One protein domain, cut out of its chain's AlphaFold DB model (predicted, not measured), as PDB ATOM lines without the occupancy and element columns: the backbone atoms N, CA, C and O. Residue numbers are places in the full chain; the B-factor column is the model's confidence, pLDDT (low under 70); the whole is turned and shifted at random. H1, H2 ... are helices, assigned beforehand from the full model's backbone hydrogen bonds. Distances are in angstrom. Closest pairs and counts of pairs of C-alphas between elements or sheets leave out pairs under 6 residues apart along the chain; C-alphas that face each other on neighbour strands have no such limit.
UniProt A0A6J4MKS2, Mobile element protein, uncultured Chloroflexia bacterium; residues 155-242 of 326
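AT A GLANCE: This is residues 155 to 242 of the 326 residues of the protein "Mobile element protein" of uncultured Chloroflexia bacterium (UniProt A0A6J4MKS2). The long helix H3 runs through the middle, with H1 and H2 on one side of it and H4, H5 and H6 on the other; H2 makes a V with H3, H1 packs steeply on H3, and H4 and H5 fold back in turn. The 88 printed residues have six named helices, H1 to H6, and no named strand: all helix. The whole is compact, radius of gyration of the C-alphas 13.7 A, spanning 40 by 27 by 21 A.

HOW THE PARTS SIT: Start at H1, residues 155 to 162, which touches H3, residues 184 to 202, at a steep tilt of 67 degrees, closest C-alphas Trp 161 and Tyr 190, 5.9 A. H2, residues 170 to 182, touches H3 only at the corner, closest C-alphas Cys 180 and Ala 187, 4.3 A. H3 forms a hairpin with H4, residues 205 to 216, closest C-alphas Met 199 and Gly 205, 6.8 A; H4 forms another with H5, residues 221 to 232, closest His 216 and Val 224, 4.7 A. H6, residues 234 to 242, touches H4, closest Gly 205 and Leu 241, 4.5 A. O i to N i+4 pairs are within hydrogen-bond range throughout H1, H2, H3, H5 and H6, and 6 of 8 in H4.

IN THESE COORDINATES: Find C-alpha 155, where H1 begins, at (118.636, 95.470, 124.507); H3 runs 26.7 A from C-alpha 184 to C-alpha 202, and H6 ends at C-alpha 242 at (128.528, 70.995, 113.558).

THE WHOLE: The printed part has no cut and no long link; no printed residue is under 70.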
ATOM      1  N   LEU A 155     119.114  96.840 124.307       85.75
ATOM      2  CA  LEU A 155     118.636  95.470 124.507       85.75
ATOM      3  C   LEU A 155     117.456  95.115 123.590       85.75
ATOM      4  O   LEU A 155     117.356  93.985 123.111       85.75
ATOM      5  N   GLN A 156     116.549  96.061 123.345       86.31
ATOM      6  CA  GLN A 156     115.429  95.856 122.428       86.31
ATOM      7  C   GLN A 156     115.909  95.777 120.977       86.31
ATOM      8  O   GLN A 156     115.451  94.900 120.249       86.31
ATOM      9  N   ALA A 157     116.866  96.620 120.581       88.12
ATOM     10  CA  ALA A 157     117.497  96.554 119.266       88.12
ATOM     11  C   ALA A 157     118.239  95.220 119.068       88.12
ATOM     12  O   ALA A 157     118.000  94.518 118.091       88.12
ATOM     13  N   GLN A 158     119.036  94.787 120.049       88.94
ATOM     14  CA  GLN A 158     119.721  93.488 120.009       88.94
ATOM     15  C   GLN A 158     118.740  92.310 119.874       88.94
ATOM     16  O   GLN A 158     119.029  91.317 119.206       88.94
ATOM     17  N   ARG A 159     117.582  92.371 120.542       89.38
ATOM     18  CA  ARG A 159     116.537  91.346 120.391       89.38
ATOM     19  C   ARG A 159     115.913  91.385 119.005       89.38
ATOM     20  O   ARG A 159     115.774  90.328 118.406       89.38
ATOM     21  N   LEU A 160     115.603  92.574 118.494       90.88
ATOM     22  CA  LEU A 160     115.066  92.757 117.147       90.88
ATOM     23  C   LEU A 160     116.012  92.192 116.071       90.88
ATOM     24  O   LEU A 160     115.558  91.557 115.127       90.88
ATOM     25  N   TRP A 161     117.327  92.350 116.247       91.50
ATOM     26  CA  TRP A 161     118.332  91.842 115.306       91.50
ATOM     27  C   TRP A 161     118.466  90.316 115.299       91.50
ATOM     28  O   TRP A 161     118.920  89.768 114.304       91.50
ATOM     29  N   ARG A 162     118.073  89.632 116.381       90.88
ATOM     30  CA  ARG A 162     118.148  88.162 116.516       90.88
ATOM     31  C   ARG A 162     116.798  87.458 116.397       90.88
ATOM     32  O   ARG A 162     116.753  86.234 116.366       90.88
ATOM     33  N   SER A 163     115.700  88.211 116.422       87.94
ATOM     34  CA  SER A 163     114.350  87.654 116.370       87.94
ATOM     35  C   SER A 163     113.995  87.174 114.972       87.94
ATOM     36  O   SER A 163     114.340  87.827 113.985       87.94
ATOM     37  N   ASP A 164     113.221  86.097 114.911       84.31
ATOM     38  CA  ASP A 164     112.685  85.578 113.656       84.31
ATOM     39  C   ASP A 164     111.576  86.485 113.103       84.31
ATOM     40  O   ASP A 164     110.943  87.225 113.868       84.31
ATOM     41  N   PRO A 165     111.323  86.471 111.780       80.88
ATOM     42  CA  PRO A 165     110.218  87.211 111.159       80.88
ATOM     43  C   PRO A 165     108.878  87.013 111.877       80.88
ATOM     44  O   PRO A 165     108.185  87.981 112.175       80.88
ATOM     45  N   GLU A 166     108.572  85.776 112.267       81.44
ATOM     46  CA  GLU A 166     107.308  85.394 112.913       81.44
ATOM     47  C   GLU A 166     107.138  85.947 114.337       81.44
ATOM     48  O   GLU A 166     106.027  86.034 114.861       81.44
ATOM     49  N   GLN A 167     108.237  86.329 114.992       78.88
ATOM     50  CA  GLN A 167     108.228  86.840 116.364       78.88
ATOM     51  C   GLN A 167     108.080  88.367 116.418       78.88
ATOM     52  O   GLN A 167     107.994  88.950 117.504       78.88
ATOM     53  N   ARG A 168     108.070  89.037 115.259       83.19
ATOM     54  CA  ARG A 168     108.048  90.496 115.151       83.19
ATOM     55  C   ARG A 168     106.634  91.019 114.938       83.19
ATOM     56  O   ARG A 168     105.838  90.482 114.181       83.19
ATOM     57  N   SER A 169     106.336  92.138 115.592       84.50
ATOM     58  CA  SER A 169     105.134  92.910 115.269       84.50
ATOM     59  C   SER A 169     105.324  93.678 113.959       84.50
ATOM     60  O   SER A 169     106.442  94.076 113.629       84.50
ATOM     61  N   ALA A 170     104.225  94.008 113.276       82.62
ATOM     62  CA  ALA A 170     104.254  94.835 112.064       82.62
ATOM     63  C   ALA A 170     104.932  96.205 112.273       82.62
ATOM     64  O   ALA A 170     105.471  96.797 111.343       82.62
ATOM     65  N   TRP A 171     104.907  96.748 113.495       83.19
ATOM     66  CA  TRP A 171     105.648  97.971 113.814       83.19
ATOM     67  C   TRP A 171     107.160  97.728 113.878       83.19
ATOM     68  O   TRP A 171     107.909  98.494 113.284       83.19
ATOM     69  N   LEU A 172     107.604  96.665 114.557       87.00
ATOM     70  CA  LEU A 172     109.029  96.326 114.654       87.00
ATOM     71  C   LEU A 172     109.630  96.022 113.281       87.00
ATOM     72  O   LEU A 172     110.762  96.419 113.020       87.00
ATOM     73  N   GLU A 173     108.862  95.373 112.404       89.25
ATOM     74  CA  GLU A 173     109.314  95.089 111.043       89.25
ATOM     75  C   GLU A 173     109.501  96.368 110.227       89.25
ATOM     76  O   GLU A 173     110.570  96.588 109.664       89.25
ATOM     77  N   ARG A 174     108.505  97.263 110.243       88.56
ATOM     78  CA  ARG A 174     108.609  98.574 109.585       88.56
ATOM     79  C   ARG A 174     109.754  99.412 110.148       88.56
ATOM     80  O   ARG A 174     110.477 100.043 109.389       88.56
ATOM     81  N   TYR A 175     109.942  99.400 111.468       88.44
ATOM     82  CA  TYR A 175     111.030 100.124 112.122       88.44
ATOM     83  C   TYR A 175     112.405  99.592 111.697       88.44
ATOM     84  O   TYR A 175     113.301 100.373 111.391       88.44
ATOM     85  N   ARG A 176     112.571  98.265 111.632       91.31
ATOM     86  CA  ARG A 176     113.798  97.628 111.141       91.31
ATOM     87  C   ARG A 176     114.070  97.983 109.678       91.31
ATOM     88  O   ARG A 176     115.192  98.365 109.367       91.31
ATOM     89  N   LEU A 177     113.064  97.863 108.808       92.12
ATOM     90  CA  LEU A 177     113.182  98.212 107.388       92.12
ATOM     91  C   LEU A 177     113.637  99.662 107.218       92.12
ATOM     92  O   LEU A 177     114.652  99.900 106.575       92.12
ATOM     93  N   ALA A 178     112.984 100.597 107.910       90.56
ATOM     94  CA  ALA A 178     113.350 102.008 107.874       90.56
ATOM     95  C   ALA A 178     114.782 102.281 108.373       90.56
ATOM     96  O   ALA A 178     115.416 103.225 107.912       90.56
ATOM     97  N   LEU A 179     115.312 101.490 109.316       90.50
ATOM     98  CA  LEU A 179     116.714 101.604 109.737       90.50
ATOM     99  C   LEU A 179     117.677 101.077 108.668       90.50
ATOM    100  O   LEU A 179     118.673 101.732 108.382       90.50
ATOM    101  N   CYS A 180     117.375  99.926 108.066       92.56
ATOM    102  CA  CYS A 180     118.197  99.335 107.009       92.56
ATOM    103  C   CYS A 180     118.192 100.168 105.715       92.56
ATOM    104  O   CYS A 180     119.194 100.197 105.015       92.56
ATOM    105  N   GLU A 181     117.092 100.854 105.401       93.50
ATOM    106  CA  GLU A 181     117.004 101.765 104.248       93.50
ATOM    107  C   GLU A 181     117.856 103.028 104.426       93.50
ATOM    108  O   GLU A 181     118.329 103.601 103.450       93.50
ATOM    109  N   ARG A 182     118.051 103.474 105.672       91.50
ATOM    110  CA  ARG A 182     118.818 104.687 105.987       91.50
ATOM    111  C   ARG A 182     120.317 104.438 106.086       91.50
ATOM    112  O   ARG A 182     121.081 105.386 105.939       91.50
ATOM    113  N   ASP A 183     120.719 103.205 106.381       91.62
ATOM    114  CA  ASP A 183     122.106 102.842 106.649       91.62
ATOM    115  C   ASP A 183     122.399 101.430 106.118       91.62
ATOM    116  O   ASP A 183     121.924 100.415 106.650       91.62
ATOM    117  N   SER A 184     123.216 101.364 105.062       89.31
ATOM    118  CA  SER A 184     123.656 100.111 104.446       89.31
ATOM    119  C   SER A 184     124.503  99.253 105.387       89.31
ATOM    120  O   SER A 184     124.423  98.024 105.320       89.31
ATOM    121  N   GLY A 185     125.268  99.865 106.294       90.56
ATOM    122  CA  GLY A 185     126.037  99.175 107.327       90.56
ATOM    123  C   GLY A 185     125.132  98.440 108.312       90.56
ATOM    124  O   GLY A 185     125.373  97.274 108.630       90.56
ATOM    125  N   LEU A 186     124.024  99.060 108.732       91.50
ATOM    126  CA  LEU A 186     123.004  98.394 109.553       91.50
ATOM    127  C   LEU A 186     122.282  97.275 108.800       91.50
ATOM    128  O   LEU A 186     122.010  96.223 109.387       91.50
ATOM    129  N   ALA A 187     121.978  97.473 107.515       92.31
ATOM    130  CA  ALA A 187     121.383  96.435 106.673       92.31
ATOM    131  C   ALA A 187     122.301  95.208 106.559       92.31
ATOM    132  O   ALA A 187     121.866  94.068 106.761       92.31
ATOM    133  N   HIS A 188     123.587  95.445 106.311       92.31
ATOM    134  CA  HIS A 188     124.598  94.403 106.225       92.31
ATOM    135  C   HIS A 188     124.806  93.698 107.576       92.31
ATOM    136  O   HIS A 188     124.800  92.466 107.634       92.31
ATOM    137  N   ALA A 189     124.892  94.452 108.676       93.00
ATOM    138  CA  ALA A 189     125.014  93.898 110.023       93.00
ATOM    139  C   ALA A 189     123.820  93.024 110.413       93.00
ATOM    140  O   ALA A 189     123.987  91.962 111.018       93.00
ATOM    141  N   TYR A 190     122.607  93.449 110.055       93.56
ATOM    142  CA  TYR A 190     121.399  92.663 110.276       93.56
ATOM    143  C   TYR A 190     121.450  91.333 109.511       93.56
ATOM    144  O   TYR A 190     121.216  90.282 110.105       93.56
ATOM    145  N   ARG A 191     121.825  91.355 108.225       94.38
ATOM    146  CA  ARG A 191     121.959  90.149 107.389       94.38
ATOM    147  C   ARG A 191     122.995  89.165 107.947       94.38
ATOM    148  O   ARG A 191     122.702  87.973 108.061       94.38
ATOM    149  N   LEU A 192     124.172  89.650 108.346       95.19
ATOM    150  CA  LEU A 192     125.204  88.809 108.967       95.19
ATOM    151  C   LEU A 192     124.756  88.244 110.319       95.19
ATOM    152  O   LEU A 192     125.003  87.077 110.612       95.19
ATOM    153  N   THR A 193     124.038  89.032 111.124       94.75
ATOM    154  CA  THR A 193     123.493  88.558 112.405       94.75
ATOM    155  C   THR A 193     122.469  87.442 112.200       94.75
ATOM    156  O   THR A 193     122.505  86.441 112.915       94.75
ATOM    157  N   GLN A 194     121.562  87.600 111.233       94.69
ATOM    158  CA  GLN A 194     120.522  86.613 110.935       94.69
ATOM    159  C   GLN A 194     121.121  85.316 110.389       94.69
ATOM    160  O   GLN A 194     120.826  84.257 110.932       94.69
ATOM    161  N   SER A 195     122.026  85.401 109.409       94.81
ATOM    162  CA  SER A 195     122.717  84.221 108.862       94.81
ATOM    163  C   SER A 195     123.539  83.478 109.918       94.81
ATOM    164  O   SER A 195     123.522  82.253 109.948       94.81
ATOM    165  N   PHE A 196     124.193  84.186 110.847       95.06
ATOM    166  CA  PHE A 196     124.875  83.540 111.971       95.06
ATOM    167  C   PHE A 196     123.894  82.848 112.926       95.06
ATOM    168  O   PHE A 196     124.130  81.722 113.354       95.06
ATOM    169  N   CYS A 197     122.778  83.504 113.268       93.81
ATOM    170  CA  CYS A 197     121.753  82.904 114.128       93.81
ATOM    171  C   CYS A 197     121.151  81.647 113.490       93.81
ATOM    172  O   CYS A 197     120.942  80.660 114.190       93.81
ATOM    173  N   GLU A 198     120.895  81.677 112.186       92.88
ATOM    174  CA  GLU A 198     120.447  80.520 111.414       92.88
ATOM    175  C   GLU A 198     121.501  79.410 111.433       92.88
ATOM    176  O   GLU A 198     121.185  78.279 111.783       92.88
ATOM    177  N   MET A 199     122.772  79.737 111.195       94.69
ATOM    178  CA  MET A 199     123.871  78.770 111.239       94.69
ATOM    179  C   MET A 199     123.985  78.054 112.589       94.69
ATOM    180  O   MET A 199     124.198  76.844 112.630       94.69
ATOM    181  N   VAL A 200     123.801  78.790 113.691       92.69
ATOM    182  CA  VAL A 200     123.794  78.238 115.055       92.69
ATOM    183  C   VAL A 200     122.596  77.318 115.290       92.69
ATOM    184  O   VAL A 200     122.742  76.298 115.961       92.69
ATOM    185  N   ARG A 201     121.409  77.669 114.779       90.62
ATOM    186  CA  ARG A 201     120.189  76.863 114.959       90.62
ATOM    187  C   ARG A 201     120.219  75.591 114.121       90.62
ATOM    188  O   ARG A 201     119.978  74.517 114.657       90.62
ATOM    189  N   GLU A 202     120.578  75.727 112.850       92.44
ATOM    190  CA  GLU A 202     120.607  74.636 111.873       92.44
ATOM    191  C   GLU A 202     121.895  73.806 111.937       92.44
ATOM    192  O   GLU A 202     122.028  72.820 111.222       92.44
ATOM    193  N   ARG A 203     122.862  74.201 112.779       91.44
ATOM    194  CA  ARG A 203     124.176  73.552 112.916       91.44
ATOM    195  C   ARG A 203     124.880  73.342 111.566       91.44
ATOM    196  O   ARG A 203     125.336  72.252 111.229       91.44
ATOM    197  N   THR A 204     125.001  74.426 110.802       92.56
ATOM    198  CA  THR A 204     125.660  74.433 109.482       92.56
ATOM    199  C   THR A 204     127.082  74.989 109.559       92.56
ATOM    200  O   THR A 204     127.419  76.009 108.958       92.56
ATOM    201  N   GLY A 205     127.944  74.335 110.345       91.12
ATOM    202  CA  GLY A 205     129.346  74.749 110.519       91.12
ATOM    203  C   GLY A 205     130.199  74.725 109.240       91.12
ATOM    204  O   GLY A 205     131.277  75.316 109.217       91.12
ATOM    205  N   ASP A 206     129.722  74.102 108.163       93.38
ATOM    206  CA  ASP A 206     130.285  74.196 106.811       93.38
ATOM    207  C   ASP A 206     130.206  75.621 106.233       93.38
ATOM    208  O   ASP A 206     131.104  76.047 105.509       93.38
ATOM    209  N   LYS A 207     129.185  76.401 106.613       94.12
ATOM    210  CA  LYS A 207     129.000  77.792 106.166       94.12
ATOM    211  C   LYS A 207     129.858  78.803 106.935       94.12
ATOM    212  O   LYS A 207     129.887  79.976 106.558       94.12
ATOM    213  N   LEU A 208     130.549  78.374 107.996       95.56
ATOM    214  CA  LEU A 208     131.317  79.257 108.881       95.56
ATOM    215  C   LEU A 208     132.425  80.006 108.132       95.56
ATOM    216  O   LEU A 208     132.597  81.201 108.348       95.56
ATOM    217  N   ASP A 209     133.145  79.325 107.242       95.31
ATOM    218  CA  ASP A 209     134.287  79.901 106.521       95.31
ATOM    219  C   ASP A 209     133.849  81.060 105.608       95.31
ATOM    220  O   ASP A 209     134.418  82.152 105.650       95.31
ATOM    221  N   ASN A 210     132.760  80.859 104.861       95.94
ATOM    222  CA  ASN A 210     132.168  81.896 104.015       95.94
ATOM    223  C   ASN A 210     131.645  83.070 104.851       95.94
ATOM    224  O   ASN A 210     131.860  84.231 104.509       95.94
ATOM    225  N   TRP A 211     130.997  82.772 105.978       97.25
ATOM    226  CA  TRP A 211     130.476  83.804 106.867       97.25
ATOM    227  C   TRP A 211     131.592  84.644 107.500       97.25
ATOM    228  O   TRP A 211     131.456  85.863 107.585       97.25
ATOM    229  N   LEU A 212     132.706  84.025 107.905       96.75
ATOM    230  CA  LEU A 212     133.875  84.738 108.431       96.75
ATOM    231  C   LEU A 212     134.487  85.657 107.372       96.75
ATOM    232  O   LEU A 212     134.772  86.815 107.675       96.75
ATOM    233  N   ALA A 213     134.627  85.183 106.130       95.69
ATOM    234  CA  ALA A 213     135.122  86.001 105.024       95.69
ATOM    235  C   ALA A 213     134.234  87.237 104.786       95.69
ATOM    236  O   ALA A 213     134.739  88.356 104.694       95.69
ATOM    237  N   GLU A 214     132.908  87.059 104.765       95.56
ATOM    238  CA  GLU A 214     131.968  88.179 104.649       95.56
ATOM    239  C   GLU A 214     132.028  89.132 105.853       95.56
ATOM    240  O   GLU A 214     131.958  90.350 105.684       95.56
ATOM    241  N   ALA A 215     132.171  88.603 107.070       95.06
ATOM    242  CA  ALA A 215     132.241  89.407 108.285       95.06
ATOM    243  C   ALA A 215     133.531  90.240 108.370       95.06
ATOM    244  O   ALA A 215     133.488  91.367 108.867       95.06
ATOM    245  N   HIS A 216     134.659  89.736 107.859       94.94
ATOM    246  CA  HIS A 216     135.911  90.500 107.747       94.94
ATOM    247  C   HIS A 216     135.860  91.588 106.683       94.94
ATOM    248  O   HIS A 216     136.441  92.651 106.879       94.94
ATOM    249  N   ALA A 217     135.157  91.335 105.579       93.50
ATOM    250  CA  ALA A 217     134.934  92.324 104.528       93.50
ATOM    251  C   ALA A 217     133.919  93.412 104.934       93.50
ATOM    252  O   ALA A 217     133.661  94.337 104.165       93.50
ATOM    253  N   SER A 218     133.323  93.308 106.124       92.81
ATOM    254  CA  SER A 218     132.331  94.258 106.609       92.81
ATOM    255  C   SER A 218     132.943  95.609 106.985       92.81
ATOM    256  O   SER A 218     133.961  95.685 107.667       92.81
ATOM    257  N   GLU A 219     132.244  96.692 106.650       90.56
ATOM    258  CA  GLU A 219     132.593  98.060 107.069       90.56
ATOM    259  C   GLU A 219     132.334  98.310 108.570       90.56
ATOM    260  O   GLU A 219     132.770  99.309 109.144       90.56
ATOM    261  N   VAL A 220     131.630  97.391 109.243       91.31
ATOM    262  CA  VAL A 220     131.293  97.503 110.665       91.31
ATOM    263  C   VAL A 220     132.410  96.895 111.511       91.31
ATOM    264  O   VAL A 220     132.499  95.677 111.681       91.31
ATOM    265  N   ALA A 221     133.230  97.753 112.123       92.44
ATOM    266  CA  ALA A 221     134.393  97.350 112.923       92.44
ATOM    267  C   ALA A 221     134.073  96.320 114.027       92.44
ATOM    268  O   ALA A 221     134.893  95.455 114.337       92.44
ATOM    269  N   GLN A 222     132.875  96.381 114.616       92.75
ATOM    270  CA  GLN A 222     132.435  95.438 115.644       92.75
ATOM    271  C   GLN A 222     132.218  94.022 115.087       92.75
ATOM    272  O   GLN A 222     132.487  93.057 115.800       92.75
ATOM    273  N   LEU A 223     131.776  93.882 113.830       93.56
ATOM    274  CA  LEU A 223     131.614  92.578 113.176       93.56
ATOM    275  C   LEU A 223     132.968  91.972 112.819       93.56
ATOM    276  O   LEU A 223     133.197  90.804 113.117       93.56
ATOM    277  N   VAL A 224     133.894  92.787 112.310       95.69
ATOM    278  CA  VAL A 224     135.279  92.366 112.054       95.69
ATOM    279  C   VAL A 224     135.953  91.907 113.353       95.69
ATOM    280  O   VAL A 224     136.603  90.863 113.403       95.69
ATOM    281  N   GLY A 225     135.778  92.660 114.442       96.31
ATOM    282  CA  GLY A 225     136.293  92.283 115.760       96.31
ATOM    283  C   GLY A 225     135.693  90.977 116.286       96.31
ATOM    284  O   GLY A 225     136.410  90.159 116.863       96.31
ATOM    285  N   PHE A 226     134.397  90.757 116.055       95.00
ATOM    286  CA  PHE A 226     133.720  89.516 116.417       95.00
ATOM    287  C   PHE A 226     134.220  88.324 115.586       95.00
ATOM    288  O   PHE A 226     134.539  87.292 116.171       95.00
ATOM    289  N   ALA A 227     134.393  88.484 114.269       96.19
ATOM    290  CA  ALA A 227     134.956  87.459 113.387       96.19
ATOM    291  C   ALA A 227     136.363  87.033 113.833       96.19
ATOM    292  O   ALA A 227     136.611  85.847 114.039       96.19
ATOM    293  N   LYS A 228     137.245  87.999 114.130       96.44
ATOM    294  CA  LYS A 228     138.579  87.734 114.707       96.44
ATOM    295  C   LYS A 228     138.513  86.971 116.030       96.44
ATOM    296  O   LYS A 228     139.399  86.179 116.338       96.44
ATOM    297  N   GLY A 229     137.497  87.246 116.848       95.94
ATOM    298  CA  GLY A 229     137.249  86.510 118.084       95.94
ATOM    299  C   GLY A 229     136.909  85.047 117.814       95.94
ATOM    300  O   GLY A 229     137.512  84.168 118.418       95.94
ATOM    301  N   LEU A 230     135.999  84.793 116.871       95.81
ATOM    302  CA  LEU A 230     135.611  83.435 116.483       95.81
ATOM    303  C   LEU A 230     136.767  82.647 115.860       95.81
ATOM    304  O   LEU A 230     136.887  81.456 116.122       95.81
ATOM    305  N   GLU A 231     137.635  83.294 115.082       95.62
ATOM    306  CA  GLU A 231     138.803  82.645 114.475       95.62
ATOM    307  C   GLU A 231     139.820  82.145 115.500       95.62
ATOM    308  O   GLU A 231     140.403  81.077 115.320       95.62
ATOM    309  N   ARG A 232     140.023  82.879 116.602       96.12
ATOM    310  CA  ARG A 232     140.921  82.429 117.682       96.12
ATOM    311  C   ARG A 232     140.469  81.098 118.275       96.12
ATOM    312  O   ARG A 232     141.307  80.267 118.604       96.12
ATOM    313  N   ASP A 233     139.157  80.901 118.352       95.00
ATOM    314  CA  ASP A 233     138.520  79.692 118.869       95.00
ATOM    315  C   ASP A 233     137.919  78.832 117.739       95.00
ATOM    316  O   ASP A 233     136.988  78.060 117.976       95.00
ATOM    317  N   TYR A 234     138.444  78.935 116.509       94.62
ATOM    318  CA  TYR A 234     137.818  78.389 115.295       94.62
ATOM    319  C   TYR A 234     137.413  76.920 115.425       94.62
ATOM    320  O   TYR A 234     136.276  76.563 115.128       94.62
ATOM    321  N   ALA A 235     138.315  76.063 115.910       93.81
ATOM    322  CA  ALA A 235     138.036  74.636 116.057       93.81
ATOM    323  C   ALA A 235     136.863  74.377 117.019       93.81
ATOM    324  O   ALA A 235     136.016  73.526 116.748       93.81
ATOM    325  N   ALA A 236     136.782  75.135 118.115       92.00
ATOM    326  CA  ALA A 236     135.700  75.025 119.087       92.00
ATOM    327  C   ALA A 236     134.382  75.585 118.536       92.00
ATOM    328  O   ALA A 236     133.332  74.975 118.727       92.00
ATOM    329  N   VAL A 237     134.433  76.711 117.817       93.69
ATOM    330  CA  VAL A 237     133.264  77.321 117.172       93.69
ATOM    331  C   VAL A 237     132.710  76.398 116.089       93.69
ATOM    332  O   VAL A 237     131.522  76.087 116.113       93.69
ATOM    333  N   LYS A 238     133.558  75.888 115.189       94.38
ATOM    334  CA  LYS A 238     133.160  74.947 114.133       94.38
ATOM    335  C   LYS A 238     132.586  73.665 114.725       94.38
ATOM    336  O   LYS A 238     131.511  73.243 114.320       94.38
ATOM    337  N   ALA A 239     133.218  73.105 115.758       92.19
ATOM    338  CA  ALA A 239     132.664  71.962 116.479       92.19
ATOM    339  C   ALA A 239     131.288  72.273 117.097       92.19
ATOM    340  O   ALA A 239     130.368  71.475 116.953       92.19
ATOM    341  N   GLY A 240     131.116  73.438 117.728       91.06
ATOM    342  CA  GLY A 240     129.836  73.864 118.306       91.06
ATOM    343  C   GLY A 240     128.730  74.113 117.275       91.06
ATOM    344  O   GLY A 240     127.552  73.994 117.605       91.06
ATOM    345  N   LEU A 241     129.107  74.427 116.034       93.25
ATOM    346  CA  LEU A 241     128.202  74.616 114.901       93.25
ATOM    347  C   LEU A 241     127.973  73.345 114.081       93.25
ATOM    348  O   LEU A 241     127.173  73.394 113.162       93.25
ATOM    349  N   THR A 242     128.656  72.233 114.353       93.12
ATOM    350  CA  THR A 242     128.528  70.995 113.558       93.12
ATOM    351  C   THR A 242     128.077  69.811 114.403       93.12
ATOM    352  O   THR A 242     127.292  68.985 113.948       93.12
TER     353      THR A 242